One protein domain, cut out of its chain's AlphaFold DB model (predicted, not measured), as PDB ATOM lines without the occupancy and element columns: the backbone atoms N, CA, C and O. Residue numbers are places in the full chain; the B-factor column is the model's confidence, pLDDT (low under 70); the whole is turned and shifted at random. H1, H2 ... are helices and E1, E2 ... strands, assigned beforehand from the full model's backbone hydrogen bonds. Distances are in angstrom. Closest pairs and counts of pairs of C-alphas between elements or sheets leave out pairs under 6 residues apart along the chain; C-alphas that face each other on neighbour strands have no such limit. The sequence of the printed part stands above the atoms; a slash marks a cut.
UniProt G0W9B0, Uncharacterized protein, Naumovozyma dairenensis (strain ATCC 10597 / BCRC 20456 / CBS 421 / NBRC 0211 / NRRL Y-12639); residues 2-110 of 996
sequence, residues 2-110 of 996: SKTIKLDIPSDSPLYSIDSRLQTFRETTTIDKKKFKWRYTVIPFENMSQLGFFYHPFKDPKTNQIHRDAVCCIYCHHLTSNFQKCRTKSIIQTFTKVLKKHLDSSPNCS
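Overview. This is residues 2 to 110 of the 996 residues of an uncharacterized protein of Naumovozyma dairenensis (strain ATCC 10597 / BCRC 20456 / CBS 421 / NBRC 0211 / NRRL Y-12639) (UniProt G0W9B0). Little regular structure: a small hairpin, E3 and E4, lies in the middle with H1 packed on E3 and H2 on H1, while H3 and hairpin E1 E2 lie farther out. Of 109 printed residues, 41, under half, are in three helices and four strands, H1 E1 E2 H2 E3 E4 H3, class mixed, both sheets antiparallel. It is compact, radius of gyration of the C-alphas 13.3 A, spans 35 by 30 by 29 A.

Along the chain. E3 is residues 53 to 55, E4 71 to 73, H1 18 to 26 from C-alpha 18 (204.320, 175.777, 135.577), H2 45 to 51, E1 29 to 31, E2 34 to 36, H3 91 to 103, 18.4 A, ending at C-alpha 103 (192.053, 179.479, 152.257).

Arrangement. E3 and E4 are antiparallel neighbours, a hairpin, with N 54 and O 72 within hydrogen-bond range at 3.0 A. The closest C-alphas of H1 and E3, Arg 21 and Phe 54, are 4.8 A apart. H1 and H2 touch, closest C-alphas Leu 22 and Ser 49, 5.3 A, opposite ways at 35.4 degrees, only just steep. H2 and H3 are near each other. E1 and E2 pair at N 31 and O 34, 2.9 A. O i to N i+4 pairs are within hydrogen-bond range throughout H2 and H3, 3 of 5 in H1.

Size, cuts and confidence. The printed part has no cut; E3 to E4 and E4 to H3 are long links; residue 2 is under pLDDT 70.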
ATOM      1  N   SER A   2     180.017 173.120 153.390       62.09
ATOM      2  CA  SER A   2     180.079 172.385 152.116       62.09
ATOM      3  C   SER A   2     181.196 171.342 152.182       62.09
ATOM      4  O   SER A   2     182.289 171.681 152.630       62.09
ATOM      5  N   LYS A   3     180.960 170.092 151.746       76.69
ATOM      6  CA  LYS A   3     182.057 169.110 151.650       76.69
ATOM      7  C   LYS A   3     183.087 169.623 150.640       76.69
ATOM      8  O   LYS A   3     182.738 169.891 149.492       76.69
ATOM      9  N   THR A   4     184.329 169.763 151.082       85.44
ATOM     10  CA  THR A   4     185.460 170.178 150.257       85.44
ATOM     11  C   THR A   4     185.773 169.088 149.236       85.44
ATOM     12  O   THR A   4     185.945 167.925 149.589       85.44
ATOM     13  N   ILE A   5     185.821 169.450 147.953       91.94
ATOM     14  CA  ILE A   5     186.234 168.520 146.899       91.94
ATOM     15  C   ILE A   5     187.754 168.621 146.773       91.94
ATOM     16  O   ILE A   5     188.294 169.700 146.510       91.94
ATOM     17  N   LYS A   6     188.432 167.502 147.006       94.88
ATOM     18  CA  LYS A   6     189.855 167.316 146.738       94.88
ATOM     19  C   LYS A   6     189.981 166.430 145.498       94.88
ATOM     20  O   LYS A   6     189.180 165.513 145.333       94.88
ATOM     21  N   LEU A   7     190.932 166.733 144.623       95.81
ATOM     22  CA  LEU A   7     191.363 165.827 143.559       95.81
ATOM     23  C   LEU A   7     192.552 165.010 144.065       95.81
ATOM     24  O   LEU A   7     193.380 165.539 144.801       95.81
ATOM     25  N   ASP A   8     192.683 163.762 143.639       95.19
ATOM     26  CA  ASP A   8     193.908 163.005 143.881       95.19
ATOM     27  C   ASP A   8     194.847 163.210 142.691       95.19
ATOM     28  O   ASP A   8     194.616 162.711 141.591       95.19
ATOM     29  N   ILE A   9     195.871 164.043 142.900       95.25
ATOM     30  CA  ILE A   9     196.870 164.384 141.883       95.25
ATOM     31  C   ILE A   9     198.133 163.550 142.148       95.25
ATOM     32  O   ILE A   9     198.751 163.737 143.204       95.25
ATOM     33  N   PRO A  10     198.550 162.673 141.212       93.94
ATOM     34  CA  PRO A  10     199.783 161.895 141.333       93.94
ATOM     35  C   PRO A  10     201.012 162.781 141.575       93.94
ATOM     36  O   PRO A  10     201.092 163.899 141.064       93.94
ATOM     37  N   SER A  11     201.974 162.312 142.372       89.00
ATOM     38  CA  SER A  11     203.166 163.084 142.777       89.00
ATOM     39  C   SER A  11     204.119 163.436 141.631       89.00
ATOM     40  O   SER A  11     204.883 164.391 141.745       89.00
ATOM     41  N   ASP A  12     204.045 162.664 140.557       90.50
ATOM     42  CA  ASP A  12     204.735 162.746 139.270       90.50
ATOM     43  C   ASP A  12     203.956 163.560 138.217       90.50
ATOM     44  O   ASP A  12     204.434 163.752 137.101       90.50
ATOM     45  N   SER A  13     202.762 164.068 138.553       94.50
ATOM     46  CA  SER A  13     201.898 164.767 137.596       94.50
ATOM     47  C   SER A  13     202.609 165.959 136.930       94.50
ATOM     48  O   SER A  13     203.142 166.827 137.632       94.50
ATOM     49  N   PRO A  14     202.524 166.113 135.591       94.44
ATOM     50  CA  PRO A  14     203.125 167.252 134.895       94.44
ATOM     51  C   PRO A  14     202.565 168.600 135.374       94.44
ATOM     52  O   PRO A  14     203.223 169.623 135.225       94.44
ATOM     53  N   LEU A  15     201.400 168.625 136.033       95.44
ATOM     54  CA  LEU A  15     200.805 169.822 136.642       95.44
ATOM     55  C   LEU A  15     201.658 170.459 137.760       95.44
ATOM     56  O   LEU A  15     201.396 171.602 138.144       95.44
ATOM     57  N   TYR A  16     202.690 169.786 138.278       92.44
ATOM     58  CA  TYR A  16     203.695 170.441 139.125       92.44
ATOM     59  C   TYR A  16     204.619 171.384 138.326       92.44
ATOM     60  O   TYR A  16     205.068 172.392 138.879       92.44
ATOM     61  N   SER A  17     204.796 171.171 137.017       91.75
ATOM     62  CA  SER A  17     205.427 172.149 136.121       91.75
ATOM     63  C   SER A  17     204.503 173.337 135.836       91.75
ATOM     64  O   SER A  17     203.282 173.205 135.691       91.75
ATOM     65  N   ILE A  18     205.082 174.536 135.761       92.12
ATOM     66  CA  ILE A  18     204.320 175.777 135.577       92.12
ATOM     67  C   ILE A  18     203.703 175.901 134.180       92.12
ATOM     68  O   ILE A  18     202.575 176.389 134.057       92.12
ATOM     69  N   ASP A  19     204.395 175.420 133.147       93.50
ATOM     70  CA  ASP A  19     203.931 175.509 131.763       93.50
ATOM     71  C   ASP A  19     202.764 174.547 131.501       93.50
ATOM     72  O   ASP A  19     201.798 174.917 130.833       93.50
ATOM     73  N   SER A  20     202.757 173.368 132.132       95.81
ATOM     74  CA  SER A  20     201.607 172.455 132.110       95.81
ATOM     75  C   SER A  20     200.379 173.061 132.799       95.81
ATOM     76  O   SER A  20     199.278 172.994 132.252       95.81
ATOM     77  N   ARG A  21     200.538 173.733 133.953       96.94
ATOM     78  CA  ARG A  21     199.422 174.484 134.569       96.94
ATOM     79  C   ARG A  21     198.932 175.601 133.659       96.94
ATOM     80  O   ARG A  21     197.726 175.742 133.479       96.94
ATOM     81  N   LEU A  22     199.845 176.373 133.069       96.88
ATOM     82  CA  LEU A  22     199.526 177.453 132.132       96.88
ATOM     83  C   LEU A  22     198.717 176.937 130.932       96.88
ATOM     84  O   LEU A  22     197.743 177.572 130.524       96.88
ATOM     85  N   GLN A  23     199.084 175.766 130.412       97.62
ATOM     86  CA  GLN A  23     198.413 175.119 129.291       97.62
ATOM     87  C   GLN A  23     196.951 174.764 129.606       97.62
ATOM     88  O   GLN A  23     196.084 175.052 128.780       97.62
ATOM     89  N   THR A  24     196.632 174.289 130.820       98.25
ATOM     90  CA  THR A  24     195.232 173.991 131.203       98.25
ATOM     91  C   THR A  24     194.280 175.184 131.041       98.25
ATOM     92  O   THR A  24     193.119 174.993 130.694       98.25
ATOM     93  N   PHE A  25     194.748 176.422 131.247       98.25
ATOM     94  CA  PHE A  25     193.931 177.632 131.068       98.25
ATOM     95  C   PHE A  25     193.784 178.060 129.597       98.25
ATOM     96  O   PHE A  25     192.835 178.775 129.253       98.25
ATOM     97  N   ARG A  26     194.728 177.663 128.735       97.31
ATOM     98  CA  ARG A  26     194.721 177.956 127.291       97.31
ATOM     99  C   ARG A  26     193.765 177.033 126.542       97.31
ATOM    100  O   ARG A  26     193.046 177.496 125.651       97.31
ATOM    101  N   GLU A  27     193.776 175.756 126.910       97.50
ATOM    102  CA  GLU A  27     192.993 174.683 126.299       97.50
ATOM    103  C   GLU A  27     191.488 174.788 126.585       97.50
ATOM    104  O   GLU A  27     191.042 175.434 127.537       97.50
ATOM    105  N   THR A  28     190.682 174.145 125.733       97.81
ATOM    106  CA  THR A  28     189.228 174.059 125.926       97.81
ATOM    107  C   THR A  28     188.830 172.692 126.468       97.81
ATOM    108  O   THR A  28     188.711 171.727 125.709       97.81
ATOM    109  N   THR A  29     188.573 172.607 127.768       97.62
ATOM    110  CA  THR A  29     188.049 171.399 128.419       97.62
ATOM    111  C   THR A  29     186.591 171.157 128.014       97.62
ATOM    112  O   THR A  29     185.832 172.101 127.791       97.62
ATOM    113  N   THR A  30     186.174 169.895 127.876       98.00
ATOM    114  CA  THR A  30     184.813 169.541 127.427       98.00
ATOM    115  C   THR A  30     184.091 168.707 128.484       98.00
ATOM    116  O   THR A  30     184.586 167.659 128.880       98.00
ATOM    117  N   ILE A  31     182.910 169.157 128.917       97.81
ATOM    118  CA  ILE A  31     182.067 168.505 129.938       97.81
ATOM    119  C   ILE A  31     180.632 168.489 129.407       97.81
ATOM    120  O   ILE A  31     180.169 169.505 128.892       97.81
ATOM    121  N   ASP A  32     179.918 167.362 129.491       96.62
ATOM    122  CA  ASP A  32     178.561 167.201 128.931       96.62
ATOM    123  C   ASP A  32     178.448 167.687 127.464       96.62
ATOM    124  O   ASP A  32     177.489 168.359 127.077       96.62
ATOM    125  N   LYS A  33     179.472 167.397 126.641       97.62
ATOM    126  CA  LYS A  33     179.638 167.866 125.242       97.62
ATOM    127  C   LYS A  33     179.741 169.397 125.064       97.62
ATOM    128  O   LYS A  33     179.799 169.876 123.934       97.62
ATOM    129  N   LYS A  34     179.806 170.178 126.148       97.81
ATOM    130  CA  LYS A  34     179.980 171.641 126.142       97.81
ATOM    131  C   LYS A  34     181.446 171.995 126.388       97.81
ATOM    132  O   LYS A  34     182.065 171.454 127.301       97.81
ATOM    133  N   LYS A  35     181.993 172.910 125.584       97.94
ATOM    134  CA  LYS A  35     183.367 173.413 125.738       97.94
ATOM    135  C   LYS A  35     183.428 174.541 126.769       97.94
ATOM    136  O   LYS A  35     182.589 175.445 126.763       97.94
ATOM    137  N   PHE A  36     184.450 174.511 127.612       98.19
ATOM    138  CA  PHE A  36     184.759 175.511 128.627       98.19
ATOM    139  C   PHE A  36     186.193 176.013 128.439       98.19
ATOM    140  O   PHE A  36     187.058 175.301 127.942       98.19
ATOM    141  N   LYS A  37     186.417 177.279 128.787       97.88
ATOM    142  CA  LYS A  37     187.698 177.987 128.717       97.88
ATOM    143  C   LYS A  37     187.706 179.027 129.831       97.88
ATOM    144  O   LYS A  37     186.633 179.515 130.207       97.88
ATOM    145  N   TRP A  38     188.886 179.393 130.326       98.00
ATOM    146  CA  TRP A  38     189.035 180.493 131.275       98.00
ATOM    147  C   TRP A  38     188.384 181.782 130.744       98.00
ATOM    148  O   TRP A  38     188.644 182.197 129.615       98.00
ATOM    149  N   ARG A  39     187.503 182.394 131.549       95.56
ATOM    150  CA  ARG A  39     186.654 183.531 131.134       95.56
ATOM    151  C   ARG A  39     187.102 184.892 131.673       95.56
ATOM    152  O   ARG A  39     186.523 185.907 131.297       95.56
ATOM    153  N   TYR A  40     188.070 184.939 132.587       95.69
ATOM    154  CA  TYR A  40     188.432 186.178 133.273       95.69
ATOM    155  C   TYR A  40     189.632 186.868 132.621       95.69
ATOM    156  O   TYR A  40     190.758 186.400 132.728       95.69
ATOM    157  N   THR A  41     189.400 188.044 132.037       93.31
ATOM    158  CA  THR A  41     190.459 188.974 131.604       93.31
ATOM    159  C   THR A  41     191.113 189.696 132.788       93.31
ATOM    160  O   THR A  41     192.321 189.894 132.812       93.31
ATOM    161  N   VAL A  42     190.321 190.035 133.813       94.12
ATOM    162  CA  VAL A  42     190.761 190.723 135.049       94.12
ATOM    163  C   VAL A  42     191.525 189.790 136.008       94.12
ATOM    164  O   VAL A  42     192.102 190.246 136.990       94.12
ATOM    165  N   ILE A  43     191.551 188.481 135.734       95.88
ATOM    166  CA  ILE A  43     192.319 187.488 136.497       95.88
ATOM    167  C   ILE A  43     193.226 186.734 135.505       95.88
ATOM    168  O   ILE A  43     192.825 185.668 135.029       95.88
ATOM    169  N   PRO A  44     194.401 187.289 135.139       95.62
ATOM    170  CA  PRO A  44     195.318 186.667 134.183       95.62
ATOM    171  C   PRO A  44     195.691 185.240 134.578       95.62
ATOM    172  O   PRO A  44     196.002 184.956 135.740       95.62
ATOM    173  N   PHE A  45     195.644 184.331 133.609       96.94
ATOM    174  CA  PHE A  45     195.835 182.906 133.865       96.94
ATOM    175  C   PHE A  45     197.311 182.539 134.062       96.94
ATOM    176  O   PHE A  45     197.620 181.591 134.779       96.94
ATOM    177  N   GLU A  46     198.216 183.350 133.517       95.81
ATOM    178  CA  GLU A  46     199.655 183.344 133.773       95.81
ATOM    179  C   GLU A  46     199.957 183.478 135.268       95.81
ATOM    180  O   GLU A  46     200.712 182.701 135.846       95.81
ATOM    181  N   ASN A  47     199.320 184.445 135.924       95.38
ATOM    182  CA  ASN A  47     199.492 184.652 137.354       95.38
ATOM    183  C   ASN A  47     198.764 183.580 138.179       95.38
ATOM    184  O   ASN A  47     199.246 183.216 139.248       95.38
ATOM    185  N   MET A  48     197.646 183.025 137.695       97.38
ATOM    186  CA  MET A  48     196.991 181.886 138.355       97.38
ATOM    187  C   MET A  48     197.882 180.631 138.344       97.38
ATOM    188  O   MET A  48     197.998 179.968 139.377       97.38
ATOM    189  N   SER A  49     198.572 180.330 137.236       96.50
ATOM    190  CA  SER A  49     199.517 179.202 137.176       96.50
ATOM    191  C   SER A  49     200.778 179.432 138.017       96.50
ATOM    192  O   SER A  49     201.262 178.485 138.648       96.50
ATOM    193  N   GLN A  50     201.244 180.684 138.123       94.31
ATOM    194  CA  GLN A  50     202.289 181.124 139.065       94.31
ATOM    195  C   GLN A  50     201.846 181.032 140.534       94.31
ATOM    196  O   GLN A  50     202.628 180.638 141.388       94.31
ATOM    197  N   LEU A  51     200.584 181.316 140.871       95.94
ATOM    198  CA  LEU A  51     200.084 181.069 142.231       95.94
ATOM    199  C   LEU A  51     200.102 179.575 142.589       95.94
ATOM    200  O   LEU A  51     200.250 179.248 143.761       95.94
ATOM    201  N   GLY A  52     200.035 178.682 141.598       96.06
ATOM    202  CA  GLY A  52     199.963 177.228 141.785       96.06
ATOM    203  C   GLY A  52     198.587 176.642 141.467       96.06
ATOM    204  O   GLY A  52     198.311 175.499 141.822       96.06
ATOM    205  N   PHE A  53     197.709 177.401 140.807       98.12
ATOM    206  CA  PHE A  53     196.424 176.900 140.333       98.12
ATOM    207  C   PHE A  53     196.528 176.326 138.915       98.12
ATOM    208  O   PHE A  53     197.325 176.793 138.106       98.12
ATOM    209  N   PHE A  54     195.677 175.358 138.586       98.25
ATOM    210  CA  PHE A  54     195.415 174.924 137.210       98.25
ATOM    211  C   PHE A  54     193.909 174.906 136.935       98.25
ATOM    212  O   PHE A  54     193.107 174.727 137.856       98.25
ATOM    213  N   TYR A  55     193.511 175.130 135.683       98.56
ATOM    214  CA  TYR A  55     192.105 175.170 135.292       98.56
ATOM    215  C   TYR A  55     191.513 173.762 135.323       98.56
ATOM    216  O   TYR A  55     192.003 172.850 134.660       98.56
ATOM    217  N   HIS A  56     190.445 173.590 136.097       98.12
ATOM    218  CA  HIS A  56     189.742 172.320 136.210       98.12
ATOM    219  C   HIS A  56     188.249 172.594 136.436       98.12
ATOM    220  O   HIS A  56     187.753 172.461 137.559       98.12
ATOM    221  N   PRO A  57     187.514 173.034 135.395       97.94
ATOM    222  CA  PRO A  57     186.066 173.101 135.471       97.94
ATOM    223  C   PRO A  57     185.526 171.685 135.667       97.94
ATOM    224  O   PRO A  57     185.981 170.739 135.029       97.94
ATOM    225  N   PHE A  58     184.542 171.544 136.546       97.44
ATOM    226  CA  PHE A  58     183.931 170.257 136.866       97.44
ATOM    227  C   PHE A  58     182.417 170.410 137.008       97.44
ATOM    228  O   PHE A  58     181.893 171.518 137.171       97.44
ATOM    229  N   LYS A  59     181.711 169.284 136.950       97.56
ATOM    230  CA  LYS A  59     180.289 169.175 137.269       97.56
ATOM    231  C   LYS A  59     180.166 168.589 138.669       97.56
ATOM    232  O   LYS A  59     180.655 167.488 138.899       97.56
ATOM    233  N   ASP A  60     179.559 169.316 139.602       96.50
ATOM    234  CA  ASP A  60     179.290 168.770 140.934       96.50
ATOM    235  C   ASP A  60     178.245 167.643 140.816       96.50
ATOM    236  O   ASP A  60     177.134 167.908 140.344       96.50
ATOM    237  N   PRO A  61     178.550 166.399 141.237       95.06
ATOM    238  CA  PRO A  61     177.610 165.284 141.141       95.06
ATOM    239  C   PRO A  61     176.350 165.470 142.000       95.06
ATOM    240  O   PRO A  61     175.356 164.795 141.750       95.06
ATOM    241  N   LYS A  62     176.355 166.372 142.994       95.81
ATOM    242  CA  LYS A  62     175.202 166.602 143.883       95.81
ATOM    243  C   LYS A  62     174.210 167.608 143.318       95.81
ATOM    244  O   LYS A  62     173.016 167.337 143.280       95.81
ATOM    245  N   THR A  63     174.688 168.773 142.886       95.94
ATOM    246  CA  THR A  63     173.833 169.833 142.319       95.94
ATOM    247  C   THR A  63     173.635 169.713 140.808       95.94
ATOM    248  O   THR A  63     172.827 170.447 140.243       95.94
ATOM    249  N   ASN A  64     174.391 168.837 140.130       96.12
ATOM    250  CA  ASN A  64     174.565 168.815 138.672       96.12
ATOM    251  C   ASN A  64     175.067 170.152 138.074       96.12
ATOM    252  O   ASN A  64     175.073 170.323 136.851       96.12
ATOM    253  N   GLN A  65     175.522 171.102 138.902       97.06
ATOM    254  CA  GLN A  65     175.991 172.406 138.451       97.06
ATOM    255  C   GLN A  65     177.415 172.309 137.890       97.06
ATOM    256  O   GLN A  65     178.310 171.733 138.505       97.06
ATOM    257  N   ILE A  66     177.644 172.910 136.717       97.06
ATOM    258  CA  ILE A  66     178.982 173.000 136.119       97.06
ATOM    259  C   ILE A  66     179.679 174.265 136.628       97.06
ATOM    260  O   ILE A  66     179.305 175.385 136.266       97.06
ATOM    261  N   HIS A  67     180.733 174.089 137.422       97.25
ATOM    262  CA  HIS A  67     181.587 175.161 137.925       97.25
ATOM    263  C   HIS A  67     182.577 175.601 136.838       97.25
ATOM    264  O   HIS A  67     183.746 175.220 136.827       97.25
ATOM    265  N   ARG A  68     182.076 176.416 135.898       97.50
ATOM    266  CA  ARG A  68     182.781 176.864 134.677       97.50
ATOM    267  C   ARG A  68     184.115 177.581 134.927       97.50
ATOM    268  O   ARG A  68     184.910 177.699 134.000       97.50
ATOM    269  N   ASP A  69     184.334 178.100 136.130       97.38
ATOM    270  CA  ASP A  69     185.522 178.855 136.534       97.38
ATOM    271  C   ASP A  69     186.308 178.193 137.677       97.38
ATOM    272  O   ASP A  69     187.092 178.862 138.350       97.38
ATOM    273  N   ALA A  70     186.097 176.895 137.916       97.94
ATOM    274  CA  ALA A  70     186.859 176.162 138.914       97.94
ATOM    275  C   ALA A  70     188.338 176.002 138.522       97.94
ATOM    276  O   ALA A  70     188.690 175.729 137.370       97.94
ATOM    277  N   VAL A  71     189.196 176.137 139.528       98.31
ATOM    278  CA  VAL A  71     190.624 175.826 139.484       98.31
ATOM    279  C   VAL A  71     190.967 174.919 140.657       98.31
ATOM    280  O   VAL A  71     190.317 174.982 141.702       98.31
ATOM    281  N   CYS A  72     191.999 174.099 140.513       98.06
ATOM    282  CA  CYS A  72     192.541 173.294 141.604       98.06
ATOM    283  C   CYS A  72     193.927 173.815 142.008       98.06
ATOM    284  O   CYS A  72     194.701 174.241 141.151       98.06
ATOM    285  N   CYS A  73     194.232 173.814 143.306       97.88
ATOM    286  CA  CYS A  73     195.557 174.147 143.836       97.88
ATOM    287  C   CYS A  73     196.487 172.927 143.779       97.88
ATOM    288  O   CYS A  73     196.171 171.892 144.360       97.88
ATOM    289  N   ILE A  74     197.664 173.050 143.165       96.25
ATOM    290  CA  ILE A  74     198.621 171.940 143.028       96.25
ATOM    291  C   ILE A  74     199.235 171.472 144.364       96.25
ATOM    292  O   ILE A  74     199.721 170.350 144.452       96.25
ATOM    293  N   TYR A  75     199.183 172.295 145.419       94.56
ATOM    294  CA  TYR A  75     199.828 172.003 146.707       94.56
ATOM    295  C   TYR A  75     198.931 171.247 147.703       94.56
ATOM    296  O   TYR A  75     199.420 170.392 148.432       94.56
ATOM    297  N   CYS A  76     197.624 171.544 147.750       95.31
ATOM    298  CA  CYS A  76     196.654 170.858 148.630       95.31
ATOM    299  C   CYS A  76     195.595 170.036 147.870       95.31
ATOM    300  O   CYS A  76     194.769 169.362 148.485       95.31
ATOM    301  N   HIS A  77     195.599 170.132 146.537       96.06
ATOM    302  CA  HIS A  77     194.673 169.497 145.594       96.06
ATOM    303  C   HIS A  77     193.191 169.864 145.790       96.06
ATOM    304  O   HIS A  77     192.299 169.167 145.308       96.06
ATOM    305  N   HIS A  78     192.904 170.967 146.485       97.12
ATOM    306  CA  HIS A  78     191.539 171.438 146.702       97.12
ATOM    307  C   HIS A  78     191.027 172.306 145.537       97.12
ATOM    308  O   HIS A  78     191.721 173.213 145.063       97.12
ATOM    309  N   LEU A  79     189.788 172.041 145.111       97.38
ATOM    310  CA  LEU A  79     189.066 172.790 144.080       97.38
ATOM    311  C   LEU A  79     188.405 174.060 144.634       97.38
ATOM    312  O   LEU A  79     187.707 174.032 145.643       97.38
ATOM    313  N   THR A  80     188.541 175.177 143.923       97.69
ATOM    314  CA  THR A  80     187.910 176.463 144.261       97.69
ATOM    315  C   THR A  80     187.322 177.104 143.004       97.69
ATOM    316  O   THR A  80     187.938 177.078 141.945       97.69
ATOM    317  N   SER A  81     186.117 177.670 143.103       97.25
ATOM    318  CA  SER A  81     185.350 178.227 141.974       97.25
ATOM    319  C   SER A  81     184.665 179.547 142.346       97.25
ATOM    320  O   SER A  81     184.767 179.997 143.490       97.25
ATOM    321  N   ASN A  82     183.925 180.169 141.423       96.31
ATOM    322  CA  ASN A  82     183.155 181.405 141.619       96.31
ATOM    323  C   ASN A  82     184.041 182.597 142.054       96.31
ATOM    324  O   ASN A  82     183.860 183.198 143.120       96.31
ATOM    325  N   PHE A  83     185.024 182.942 141.222       97.00
ATOM    326  CA  PHE A  83     185.943 184.073 141.433       97.00
ATOM    327  C   PHE A  83     185.355 185.435 141.021       97.00
ATOM    328  O   PHE A  83     186.019 186.466 141.134       97.00
ATOM    329  N   GLN A  84     184.080 185.480 140.621       96.00
ATOM    330  CA  GLN A  84     183.375 186.689 140.175       96.00
ATOM    331  C   GLN A  84     183.446 187.845 141.196       96.00
ATOM    332  O   GLN A  84     183.503 189.011 140.792       96.00
ATOM    333  N   LYS A  85     183.489 187.521 142.501       96.75
ATOM    334  CA  LYS A  85     183.628 188.463 143.634       96.75
ATOM    335  C   LYS A  85     185.079 188.849 143.976       96.75
ATOM    336  O   LYS A  85     185.291 189.806 144.721       96.75
ATOM    337  N   CYS A  86     186.073 188.124 143.461       97.50
ATOM    338  CA  CYS A  86     187.494 188.388 143.718       97.50
ATOM    339  C   CYS A  86     188.041 189.532 142.847       97.50
ATOM    340  O   CYS A  86     188.996 190.191 143.245       97.50
ATOM    341  N   ARG A  87     187.405 189.805 141.696       95.69
ATOM    342  CA  ARG A  87     187.761 190.872 140.743       95.69
ATOM    343  C   ARG A  87     187.887 192.246 141.430       95.69
ATOM    344  O   ARG A  87     186.958 192.691 142.106       95.69
ATOM    345  N   THR A  88     189.006 192.944 141.222       95.50
ATOM    346  CA  THR A  88     189.211 194.361 141.598       95.50
ATOM    347  C   THR A  88     190.047 195.091 140.540       95.50
ATOM    348  O   THR A  88     190.471 194.483 139.563       95.50
ATOM    349  N   LYS A  89     190.282 196.403 140.711       93.25
ATOM    350  CA  LYS A  89     191.130 197.193 139.796       93.25
ATOM    351  C   LYS A  89     192.631 196.907 139.945       93.25
ATOM    352  O   LYS A  89     193.371 197.120 138.993       93.25
ATOM    353  N   SER A  90     193.082 196.463 141.121       94.00
ATOM    354  CA  SER A  90     194.479 196.083 141.357       94.00
ATOM    355  C   SER A  90     194.642 194.576 141.172       94.00
ATOM    356  O   SER A  90     193.846 193.782 141.680       94.00
ATOM    357  N   ILE A  91     195.683 194.171 140.447       92.81
ATOM    358  CA  ILE A  91     195.955 192.756 140.198       92.81
ATOM    359  C   ILE A  91     196.356 192.035 141.502       92.81
ATOM    360  O   ILE A  91     195.847 190.956 141.793       92.81
ATOM    361  N   ILE A  92     197.140 192.704 142.355       93.44
ATOM    362  CA  ILE A  92     197.573 192.218 143.674       93.44
ATOM    363  C   ILE A  92     196.351 192.010 144.576       93.44
ATOM    364  O   ILE A  92     196.122 190.901 145.044       93.44
ATOM    365  N   GLN A  93     195.487 193.028 144.724       95.06
ATOM    366  CA  GLN A  93     194.244 192.921 145.511       95.06
ATOM    367  C   GLN A  93     193.313 191.810 144.998       95.06
ATOM    368  O   GLN A  93     192.619 191.162 145.786       95.06
ATOM    369  N   THR A  94     193.297 191.580 143.683       96.12
ATOM    370  CA  THR A  94     192.531 190.494 143.065       96.12
ATOM    371  C   THR A  94     193.092 189.131 143.475       96.12
ATOM    372  O   THR A  94     192.320 188.273 143.903       96.12
ATOM    373  N   PHE A  95     194.414 188.939 143.455       96.44
ATOM    374  CA  PHE A  95     195.040 187.695 143.918       96.44
ATOM    375  C   PHE A  95     194.957 187.497 145.432       96.44
ATOM    376  O   PHE A  95     194.623 186.396 145.858       96.44
ATOM    377  N   THR A  96     195.107 188.542 146.249       96.38
ATOM    378  CA  THR A  96     194.815 188.493 147.694       96.38
ATOM    379  C   THR A  96     193.398 187.960 147.949       96.38
ATOM    380  O   THR A  96     193.206 187.102 148.808       96.38
ATOM    381  N   LYS A  97     192.397 188.386 147.163       97.50
ATOM    382  CA  LYS A  97     191.020 187.861 147.253       97.50
ATOM    383  C   LYS A  97     190.839 186.447 146.691       97.50
ATOM    384  O   LYS A  97     189.967 185.734 147.180       97.50
ATOM    385  N   VAL A  98     191.597 186.040 145.671       97.69
ATOM    386  CA  VAL A  98     191.600 184.652 145.162       97.69
ATOM    387  C   VAL A  98     192.181 183.706 146.215       97.69
ATOM    388  O   VAL A  98     191.562 182.690 146.530       97.69
ATOM    389  N   LEU A  99     193.327 184.063 146.801       97.56
ATOM    390  CA  LEU A  99     194.013 183.269 147.820       97.56
ATOM    391  C   LEU A  99     193.211 183.186 149.116       97.56
ATOM    392  O   LEU A  99     193.022 182.082 149.618       97.56
ATOM    393  N   LYS A 100     192.655 184.305 149.611       97.38
ATOM    394  CA  LYS A 100     191.735 184.270 150.760       97.38
ATOM    395  C   LYS A 100     190.551 183.347 150.494       97.38
ATOM    396  O   LYS A 100     190.333 182.440 151.282       97.38
ATOM    397  N   LYS A 101     189.896 183.451 149.330       97.56
ATOM    398  CA  LYS A 101     188.783 182.553 148.984       97.56
ATOM    399  C   LYS A 101     189.174 181.067 148.963       97.56
ATOM    400  O   LYS A 101     188.371 180.209 149.332       97.56
ATOM    401  N   HIS A 102     190.385 180.751 148.511       97.69
ATOM    402  CA  HIS A 102     190.890 179.384 148.573       97.69
ATOM    403  C   HIS A 102     191.125 178.935 150.023       97.69
ATOM    404  O   HIS A 102     190.680 177.856 150.397       97.69
ATOM    405  N   LEU A 103     191.759 179.769 150.849       96.56
ATOM    406  CA  LEU A 103     192.053 179.479 152.257       96.56
ATOM    407  C   LEU A 103     190.785 179.418 153.133       96.56
ATOM    408  O   LEU A 103     190.726 178.585 154.030       96.56
ATOM    409  N   ASP A 104     189.731 180.173 152.801       96.12
ATOM    410  CA  ASP A 104     188.381 180.039 153.381       96.12
ATOM    411  C   ASP A 104     187.802 178.617 153.187       96.12
ATOM    412  O   ASP A 104     186.898 178.199 153.909       96.12
ATOM    413  N   SER A 105     188.305 177.882 152.186       95.38
ATOM    414  CA  SER A 105     187.862 176.531 151.807       95.38
ATOM    415  C   SER A 105     188.906 175.442 152.126       95.38
ATOM    416  O   SER A 105     188.554 174.280 152.316       95.38
ATOM    417  N   SER A 106     190.191 175.801 152.211       95.62
ATOM    418  CA  SER A 106     191.329 174.932 152.542       95.62
ATOM    419  C   SER A 106     192.350 175.702 153.398       95.62
ATOM    420  O   SER A 106     193.393 176.125 152.892       95.62
ATOM    421  N   PRO A 107     192.075 175.912 154.701       93.62
ATOM    422  CA  PRO A 107     192.928 176.732 155.568       93.62
ATOM    423  C   PRO A 107     194.329 176.139 155.765       93.62
ATOM    424  O   PRO A 107     195.285 176.876 155.977       93.62
ATOM    425  N   ASN A 108     194.476 174.819 155.610       92.12
ATOM    426  CA  ASN A 108     195.741 174.097 155.776       92.12
ATOM    427  C   ASN A 108     196.688 174.234 154.557       92.12
ATOM    428  O   ASN A 108     197.738 173.591 154.509       92.12
ATOM    429  N   CYS A 109     196.340 175.039 153.543       94.50
ATOM    430  CA  CYS A 109     197.148 175.220 152.335       94.50
ATOM    431  C   CYS A 109     198.347 176.162 152.576       94.50
ATOM    432  O   CYS A 109     198.387 177.292 152.082       94.50
ATOM    433  N   SER A 110     199.342 175.684 153.327       92.12
ATOM    434  CA  SER A 110     200.479 176.485 153.815       92.12
ATOM    435  C   SER A 110     201.194 177.304 152.726       92.12
ATOM    436  O   SER A 110     201.471 178.478 152.942       92.12
TER     437      SER A 110